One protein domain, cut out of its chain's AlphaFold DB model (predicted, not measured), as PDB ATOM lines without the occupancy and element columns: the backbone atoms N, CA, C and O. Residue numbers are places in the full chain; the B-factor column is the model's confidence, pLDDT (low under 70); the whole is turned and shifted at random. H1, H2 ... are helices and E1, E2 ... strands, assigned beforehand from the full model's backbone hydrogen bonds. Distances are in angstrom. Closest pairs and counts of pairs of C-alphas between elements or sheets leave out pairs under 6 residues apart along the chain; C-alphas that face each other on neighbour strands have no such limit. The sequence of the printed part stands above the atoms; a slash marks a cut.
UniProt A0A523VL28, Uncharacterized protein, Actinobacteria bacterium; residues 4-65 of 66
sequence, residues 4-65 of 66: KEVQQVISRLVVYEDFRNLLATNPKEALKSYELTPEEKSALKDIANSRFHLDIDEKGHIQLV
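This is residues 4 to 65 of the 66 residues of an uncharacterized protein of Actinobacteria bacterium (UniProt A0A523VL28). A small two-stranded hairpin, E1 and E2, lies at one end of a small body of four helices, near the later part of H1. In that body the two longest helices, H1 and H4, run side by side in the same direction, H2 crosses near their later ends, and short H3 packs on H2. The printed part has 62 residues with four named helices and then two named strands, in the order H1, H2, H3, H4, E1, E2; the sheet's order is E1 - E2, antiparallel, and the class is mostly helix. The whole is compact, with a radius of gyration of the C-alphas of 11.3 A, and spans 31 by 23 by 18 A.

E1 is residues 53 to 56, 9.0 A from first to last C-alpha, and E2 is residues 62 to 65, 9.5 A, ending at C-alpha 65 at (-5.494, 30.093, 55.048). H1 is residues 4 to 15, 16.4 A long, from C-alpha 4 at (-21.882, 25.005, 38.554). H2 is residues 17 to 25, 12.3 A, and H3 is residues 27 to 30, 4.9 A. H4 is residues 38 to 49, 16.7 A, from C-alpha 38 at (-24.992, 40.496, 40.405).

E1 and E2 are antiparallel neighbours, their directions at 142 degrees, and form a hairpin. C-alphas 55 and 63 face each other at 5.8 A, and N 63 and O 55 are within hydrogen-bond range at 3.4 A. The closest C-alphas of H1 and E1, those of Val 14 and Leu 54, are 6.9 A apart, while H1 and E2 are apart. H1 and H4 only just touch, with 3 pairs of C-alphas within 8 A, the closest Val 6 and Glu 40 at 7.3 A; they run the same way at a shallow tilt of 11 degrees. H2 touches H4 with residues 45 to 49 of H4 alone, the closest C-alphas being those of Ala 24 and Ala 48 at 5.7 A. These two run opposite ways at a steep tilt of 66 degrees. H1 and H2 touch only at the corner by their link, with residues 12 to 14 of H1 alone, the closest C-alphas being those of Leu 13 and Arg 20 at 5.1 A. H3 touches H2, the closest C-alphas being those of Leu 23 and Ala 30 at 5.2 A. H3 and H4 are close but not clearly touching, with the C-alphas of Pro 27 and Lys 45 the closest at 6.8 A. In H1, H2 and H4 every O i to N i+4 pair is within hydrogen-bond range; H3 is too short for such a pair, and 0 of its 1 O i to N i+3 pair is within range.

The two C-alphas farthest apart, those of Pro 38 and Glu 58, are 32.8 A apart. The printed part has no cut and no long link; the link from H3 to H4, 7 residues, is short, and the other links are tight. The mean pLDDT of the printed part is 75.4, and residues 49 to 65 are under 70.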
ATOM      1  N   LYS A   4     -22.868  25.471  39.530       81.19
ATOM      2  CA  LYS A   4     -21.882  25.005  38.554       81.19
ATOM      3  C   LYS A   4     -21.068  26.133  37.903       81.19
ATOM      4  O   LYS A   4     -19.863  25.972  37.750       81.19
ATOM      5  N   GLU A   5     -21.692  27.257  37.555       83.94
ATOM      6  CA  GLU A   5     -21.012  28.399  36.916       83.94
ATOM      7  C   GLU A   5     -20.011  29.038  37.883       83.94
ATOM      8  O   GLU A   5     -18.840  29.222  37.556       83.94
ATOM      9  N   VAL A   6     -20.442  29.284  39.125       83.75
ATOM     10  CA  VAL A   6     -19.585  29.819  40.196       83.75
ATOM     11  C   VAL A   6     -18.396  28.894  40.448       83.75
ATOM     12  O   VAL A   6     -17.255  29.347  40.517       83.75
ATOM     13  N   GLN A   7     -18.641  27.586  40.533       84.06
ATOM     14  CA  GLN A   7     -17.588  26.602  40.765       84.06
ATOM     15  C   GLN A   7     -16.580  26.538  39.607       84.06
ATOM     16  O   GLN A   7     -15.379  26.390  39.849       84.06
ATOM     17  N   GLN A   8     -17.036  26.690  38.358       85.94
ATOM     18  CA  GLN A   8     -16.142  26.790  37.205       85.94
ATOM     19  C   GLN A   8     -15.270  28.041  37.273       85.94
ATOM     20  O   GLN A   8     -14.063  27.938  37.057       85.94
ATOM     21  N   VAL A   9     -15.844  29.194  37.623       85.12
ATOM     22  CA  VAL A   9     -15.077  30.438  37.774       85.12
ATOM     23  C   VAL A   9     -14.033  30.310  38.876       85.12
ATOM     24  O   VAL A   9     -12.880  30.660  38.644       85.12
ATOM     25  N   ILE A  10     -14.401  29.770  40.042       83.25
ATOM     26  CA  ILE A  10     -13.462  29.556  41.152       83.25
ATOM     27  C   ILE A  10     -12.347  28.602  40.724       83.25
ATOM     28  O   ILE A  10     -11.176  28.922  40.897       83.25
ATOM     29  N   SER A  11     -12.680  27.475  40.089       85.00
ATOM     30  CA  SER A  11     -11.670  26.525  39.594       85.00
ATOM     31  C   SER A  11     -10.703  27.198  38.618       85.00
ATOM     32  O   SER A  11      -9.492  26.988  38.683       85.00
ATOM     33  N   ARG A  12     -11.221  28.059  37.734       85.31
ATOM     34  CA  ARG A  12     -10.405  28.798  36.770       85.31
ATOM     35  C   ARG A  12      -9.537  29.858  37.438       85.31
ATOM     36  O   ARG A  12      -8.386  30.013  37.061       85.31
ATOM     37  N   LEU A  13     -10.064  30.539  38.450       83.12
ATOM     38  CA  LEU A  13      -9.326  31.493  39.271       83.12
ATOM     39  C   LEU A  13      -8.160  30.826  40.006       83.12
ATOM     40  O   LEU A  13      -7.086  31.416  40.111       83.12
ATOM     41  N   VAL A  14      -8.357  29.601  40.501       80.25
ATOM     42  CA  VAL A  14      -7.307  28.880  41.222       80.25
ATOM     43  C   VAL A  14      -6.193  28.443  40.271       80.25
ATOM     44  O   VAL A  14      -5.027  28.668  40.573       80.25
ATOM     45  N   VAL A  15      -6.555  27.881  39.114       83.75
ATOM     46  CA  VAL A  15      -5.609  27.244  38.180       83.75
ATOM     47  C   VAL A  15      -4.953  28.228  37.204       83.75
ATOM     48  O   VAL A  15      -3.801  28.032  36.831       83.75
ATOM     49  N   TYR A  16      -5.661  29.272  36.764       82.31
ATOM     50  CA  TYR A  16      -5.200  30.170  35.703       82.31
ATOM     51  C   TYR A  16      -4.900  31.562  36.259       82.31
ATOM     52  O   TYR A  16      -5.804  32.367  36.502       82.31
ATOM     53  N   GLU A  17      -3.612  31.866  36.408       81.62
ATOM     54  CA  GLU A  17      -3.141  33.169  36.885       81.62
ATOM     55  C   GLU A  17      -3.592  34.320  35.969       81.62
ATOM     56  O   GLU A  17      -4.060  35.349  36.458       81.62
ATOM     57  N   ASP A  18      -3.585  34.120  34.646       84.44
ATOM     58  CA  ASP A  18      -4.092  35.099  33.672       84.44
ATOM     59  C   ASP A  18      -5.566  35.443  33.903       84.44
ATOM     60  O   ASP A  18      -5.972  36.600  33.798       84.44
ATOM     61  N   PHE A  19      -6.379  34.445  34.258       85.62
ATOM     62  CA  PHE A  19      -7.787  34.664  34.568       85.62
ATOM     63  C   PHE A  19      -7.948  35.430  35.881       85.62
ATOM     64  O   PHE A  19      -8.815  36.297  35.977       85.62
ATOM     65  N   ARG A  20      -7.096  35.160  36.875       83.38
ATOM     66  CA  ARG A  20      -7.078  35.889  38.149       83.38
ATOM     67  C   ARG A  20      -6.717  37.365  37.928       83.38
ATOM     68  O   ARG A  20      -7.432  38.245  38.406       83.38
ATOM     69  N   ASN A  21      -5.701  37.635  37.108       83.69
ATOM     70  CA  ASN A  21      -5.319  38.990  36.693       83.69
ATOM     71  C   ASN A  21      -6.423  39.684  35.882       83.69
ATOM     72  O   ASN A  21      -6.727  40.856  36.124       83.69
ATOM     73  N   LEU A  22      -7.072  38.970  34.958       86.31
ATOM     74  CA  LEU A  22      -8.194  39.497  34.180       86.31
ATOM     75  C   LEU A  22      -9.409  39.798  35.066       86.31
ATOM     76  O   LEU A  22     -10.068  40.813  34.873       86.31
ATOM     77  N   LEU A  23      -9.704  38.960  36.061       85.12
ATOM     78  CA  LEU A  23     -10.800  39.188  37.002       85.12
ATOM     79  C   LEU A  23     -10.516  40.380  37.930       85.12
ATOM     80  O   LEU A  23     -11.439  41.125  38.257       85.12
ATOM     81  N   ALA A  24      -9.255  40.600  38.310       81.69
ATOM     82  CA  ALA A  24      -8.845  41.753  39.108       81.69
ATOM     83  C   ALA A  24      -8.896  43.072  38.311       81.69
ATOM     84  O   ALA A  24      -9.360  44.090  38.825       81.69
ATOM     85  N   THR A  25      -8.457  43.057  37.050       84.62
ATOM     86  CA  THR A  25      -8.360  44.261  36.201       84.62
ATOM     87  C   THR A  25      -9.644  44.572  35.430       84.62
ATOM     88  O   THR A  25     -10.014  45.737  35.294       84.62
ATOM     89  N   ASN A  26     -10.354  43.551  34.945       87.06
ATOM     90  CA  ASN A  26     -11.573  43.689  34.150       87.06
ATOM     91  C   ASN A  26     -12.602  42.571  34.442       87.06
ATOM     92  O   ASN A  26     -12.880  41.709  33.597       87.06
ATOM     93  N   PRO A  27     -13.248  42.595  35.626       82.06
ATOM     94  CA  PRO A  27     -14.163  41.538  36.051       82.06
ATOM     95  C   PRO A  27     -15.394  41.389  35.153       82.06
ATOM     96  O   PRO A  27     -15.952  40.299  35.045       82.06
ATOM     97  N   LYS A  28     -15.824  42.465  34.482       84.00
ATOM     98  CA  LYS A  28     -16.955  42.405  33.547       84.00
ATOM     99  C   LYS A  28     -16.646  41.519  32.348       84.00
ATOM    100  O   LYS A  28     -17.527  40.777  31.931       84.00
ATOM    101  N   GLU A  29     -15.429  41.586  31.813       86.38
ATOM    102  CA  GLU A  29     -15.015  40.718  30.713       86.38
ATOM    103  C   GLU A  29     -14.722  39.296  31.177       86.38
ATOM    104  O   GLU A  29     -15.210  38.355  30.553       86.38
ATOM    105  N   ALA A  30     -14.008  39.136  32.296       85.81
ATOM    106  CA  ALA A  30     -13.703  37.821  32.861       85.81
ATOM    107  C   ALA A  30     -14.972  36.998  33.137       85.81
ATOM    108  O   ALA A  30     -15.001  35.790  32.905       85.81
ATOM    109  N   LEU A  31     -16.036  37.663  33.600       87.12
ATOM    110  CA  LEU A  31     -17.306  37.036  33.954       87.12
ATOM    111  C   LEU A  31     -18.367  37.106  32.843       87.12
ATOM    112  O   LEU A  31     -19.491  36.665  33.071       87.12
ATOM    113  N   LYS A  32     -18.061  37.655  31.654       85.19
ATOM    114  CA  LYS A  32     -19.082  37.894  30.609       85.19
ATOM    115  C   LYS A  32     -19.693  36.610  30.058       85.19
ATOM    116  O   LYS A  32     -20.848  36.614  29.653       85.19
ATOM    117  N   SER A  33     -18.891  35.549  30.011       85.25
ATOM    118  CA  SER A  33     -19.288  34.253  29.459       85.25
ATOM    119  C   SER A  33     -20.017  33.372  30.469       85.25
ATOM    120  O   SER A  33     -20.411  32.275  30.095       85.25
ATOM    121  N   TYR A  34     -20.169  33.828  31.718       85.00
ATOM    122  CA  TYR A  34     -20.823  33.069  32.776       85.00
ATOM    123  C   TYR A  34     -22.164  33.699  33.147       85.00
ATOM    124  O   TYR A  34     -22.273  34.918  33.346       85.00
ATOM    125  N   GLU A  35     -23.185  32.862  33.299       85.75
ATOM    126  CA  GLU A  35     -24.518  33.284  33.736       85.75
ATOM    127  C   GLU A  35     -24.557  33.443  35.259       85.75
ATOM    128  O   GLU A  35     -25.101  32.630  36.003       85.75
ATOM    129  N   LEU A  36     -23.947  34.531  35.724       83.50
ATOM    130  CA  LEU A  36     -23.855  34.880  37.138       83.50
ATOM    131  C   LEU A  36     -24.796  36.032  37.486       83.50
ATOM    132  O   LEU A  36     -24.888  37.034  36.764       83.50
ATOM    133  N   THR A  37     -25.433  35.921  38.646       87.00
ATOM    134  CA  THR A  37     -26.173  37.013  39.278       87.00
ATOM    135  C   THR A  37     -25.237  38.158  39.686       87.00
ATOM    136  O   THR A  37     -24.023  37.973  39.821       87.00
ATOM    137  N   PRO A  38     -25.776  39.370  39.902       83.38
ATOM    138  CA  PRO A  38     -24.992  40.496  40.405       83.38
ATOM    139  C   PRO A  38     -24.291  40.187  41.736       83.38
ATOM    140  O   PRO A  38     -23.144  40.587  41.924       83.38
ATOM    141  N   GLU A  39     -24.955  39.442  42.624       84.38
ATOM    142  CA  GLU A  39     -24.413  39.025  43.921       84.38
ATOM    143  C   GLU A  39     -23.221  38.075  43.755       84.38
ATOM    144  O   GLU A  39     -22.162  38.317  44.330       84.38
ATOM    145  N   GLU A  40     -23.337  37.059  42.894       84.06
ATOM    146  CA  GLU A  40     -22.230  36.137  42.591       84.06
ATOM    147  C   GLU A  40     -21.037  36.872  41.968       84.06
ATOM    148  O   GLU A  40     -19.891  36.638  42.349       84.06
ATOM    149  N   LYS A  41     -21.287  37.813  41.047       83.75
ATOM    150  CA  LYS A  41     -20.226  38.648  40.458       83.75
ATOM    151  C   LYS A  41     -19.521  39.494  41.515       83.75
ATOM    152  O   LYS A  41     -18.302  39.647  41.453       83.75
ATOM    153  N   SER A  42     -20.273  40.034  42.473       83.00
ATOM    154  CA  SER A  42     -19.710  40.798  43.585       83.00
ATOM    155  C   SER A  42     -18.843  39.913  44.481       83.00
ATOM    156  O   SER A  42     -17.703  40.277  44.753       83.00
ATOM    157  N   ALA A  43     -19.329  38.728  44.858       82.38
ATOM    158  CA  ALA A  43     -18.578  37.773  45.673       82.38
ATOM    159  C   ALA A  43     -17.276  37.322  44.986       82.38
ATOM    160  O   ALA A  43     -16.216  37.307  45.604       82.38
ATOM    161  N   LEU A  44     -17.323  37.022  43.684       82.38
ATOM    162  CA  LEU A  44     -16.147  36.621  42.904       82.38
ATOM    163  C   LEU A  44     -15.116  37.746  42.766       82.38
ATOM    164  O   LEU A  44     -13.915  37.485  42.771       82.38
ATOM    165  N   LYS A  45     -15.565  39.001  42.670       78.44
ATOM    166  CA  LYS A  45     -14.678  40.170  42.646       78.44
ATOM    167  C   LYS A  45     -13.972  40.377  43.988       78.44
ATOM    168  O   LYS A  45     -12.801  40.761  43.999       78.44
ATOM    169  N   ASP A  46     -14.675  40.125  45.089       79.56
ATOM    170  CA  ASP A  46     -14.109  40.156  46.437       79.56
ATOM    171  C   ASP A  46     -13.059  39.052  46.608       79.56
ATOM    172  O   ASP A  46     -11.950  39.316  47.060       79.56
ATOM    173  N   ILE A  47     -13.343  37.842  46.109       75.19
ATOM    174  CA  ILE A  47     -12.391  36.720  46.090       75.19
ATOM    175  C   ILE A  47     -11.150  37.022  45.243       75.19
ATOM    176  O   ILE A  47     -10.049  36.647  45.628       75.19
ATOM    177  N   ALA A  48     -11.305  37.708  44.112       70.31
ATOM    178  CA  ALA A  48     -10.187  38.074  43.246       70.31
ATOM    179  C   ALA A  48      -9.257  39.131  43.863       70.31
ATOM    180  O   ALA A  48      -8.053  39.103  43.620       70.31
ATOM    181  N   ASN A  49      -9.823  40.085  44.612       68.25
ATOM    182  CA  ASN A  49      -9.066  41.156  45.274       68.25
ATOM    183  C   ASN A  49      -8.520  40.740  46.633       68.25
ATOM    184  O   ASN A  49      -7.492  41.252  47.078       68.25
ATOM    185  N   SER A  50      -9.215  39.836  47.307       65.62
ATOM    186  CA  SER A  50      -8.712  39.240  48.519       65.62
ATOM    187  C   SER A  50      -7.516  38.368  48.159       65.62
ATOM    188  O   SER A  50      -7.545  37.558  47.231       65.62
ATOM    189  N   ARG A  51      -6.437  38.546  48.914       54.62
ATOM    190  CA  ARG A  51      -5.219  37.735  48.859       54.62
ATOM    191  C   ARG A  51      -5.499  36.341  49.431       54.62
ATOM    192  O   ARG A  51      -4.783  35.874  50.306       54.62
ATOM    193  N   PHE A  52      -6.560  35.674  48.979       56.97
ATOM    194  CA  PHE A  52      -6.797  34.289  49.335       56.97
ATOM    195  C   PHE A  52      -5.628  33.478  48.767       56.97
ATOM    196  O   PHE A  52      -5.541  33.225  47.562       56.97
ATOM    197  N   HIS A  53      -4.695  33.111  49.646       53.12
ATOM    198  CA  HIS A  53      -3.813  31.979  49.430       53.12
ATOM    199  C   HIS A  53      -4.730  30.758  49.427       53.12
ATOM    200  O   HIS A  53      -5.072  30.205  50.466       53.12
ATOM    201  N   LEU A  54      -5.253  30.435  48.248       54.06
ATOM    202  CA  LEU A  54      -5.995  29.206  48.025       54.06
ATOM    203  C   LEU A  54      -4.944  28.102  47.983       54.06
ATOM    204  O   LEU A  54      -4.378  27.830  46.924       54.06
ATOM    205  N   ASP A  55      -4.635  27.546  49.150       47.47
ATOM    206  CA  ASP A  55      -3.823  26.344  49.247       47.47
ATOM    207  C   ASP A  55      -4.718  25.175  48.825       47.47
ATOM    208  O   ASP A  55      -5.746  24.884  49.448       47.47
ATOM    209  N   ILE A  56      -4.403  24.599  47.665       46.41
ATOM    210  CA  ILE A  56      -5.047  23.370  47.223       46.41
ATOM    211  C   ILE A  56      -4.280  22.247  47.907       46.41
ATOM    212  O   ILE A  56      -3.183  21.898  47.472       46.41
ATOM    213  N   ASP A  57      -4.869  21.687  48.960       51.47
ATOM    214  CA  ASP A  57      -4.333  20.488  49.604       51.47
ATOM    215  C   ASP A  57      -4.205  19.360  48.564       51.47
ATOM    216  O   ASP A  57      -4.959  19.326  47.585       51.47
ATOM    217  N   GLU A  58      -3.298  18.404  48.777       51.75
ATOM    218  CA  GLU A  58      -2.991  17.294  47.855       51.75
ATOM    219  C   GLU A  58      -4.232  16.480  47.413       51.75
ATOM    220  O   GLU A  58      -4.185  15.722  46.444       51.75
ATOM    221  N   LYS A  59      -5.370  16.656  48.098       63.16
ATOM    222  CA  LYS A  59      -6.676  16.052  47.791       63.16
ATOM    223  C   LYS A  59      -7.636  16.923  46.967       63.16
ATOM    224  O   LYS A  59      -8.773  16.513  46.741       63.16
ATOM    225  N   GLY A  60      -7.223  18.107  46.515       50.62
ATOM    226  CA  GLY A  60      -8.059  19.015  45.720       50.62
ATOM    227  C   GLY A  60      -9.095  19.803  46.532       50.62
ATOM    228  O   GLY A  60     -10.050  20.332  45.966       50.62
ATOM    229  N   HIS A  61      -8.943  19.867  47.857       57.03
ATOM    230  CA  HIS A  61      -9.820  20.650  48.725       57.03
ATOM    231  C   HIS A  61      -9.322  22.093  48.822       57.03
ATOM    232  O   HIS A  61      -8.155  22.332  49.113       57.03
ATOM    233  N   ILE A  62     -10.225  23.050  48.605       51.41
ATOM    234  CA  ILE A  62      -9.921  24.476  48.728       51.41
ATOM    235  C   ILE A  62      -9.997  24.846  50.211       51.41
ATOM    236  O   ILE A  62     -11.088  24.830  50.786       51.41
ATOM    237  N   GLN A  63      -8.861  25.173  50.829       49.56
ATOM    238  CA  GLN A  63      -8.820  25.699  52.195       49.56
ATOM    239  C   GLN A  63      -8.463  27.190  52.178       49.56
ATOM    240  O   GLN A  63      -7.565  27.621  51.456       49.56
ATOM    241  N   LEU A  64      -9.194  27.991  52.962       45.38
ATOM    242  CA  LEU A  64      -8.806  29.370  53.259       45.38
ATOM    243  C   LEU A  64      -7.731  29.335  54.347       45.38
ATOM    244  O   LEU A  64      -8.015  28.894  55.461       45.38
ATOM    245  N   VAL A  65      -6.539  29.841  54.047       54.66
ATOM    246  CA  VAL A  65      -5.494  30.093  55.048       54.66
ATOM    247  C   VAL A  65      -5.315  31.603  55.238       54.66
ATOM    248  O   VAL A  65      -5.210  32.344  54.257       54.66
TER     249      VAL A  65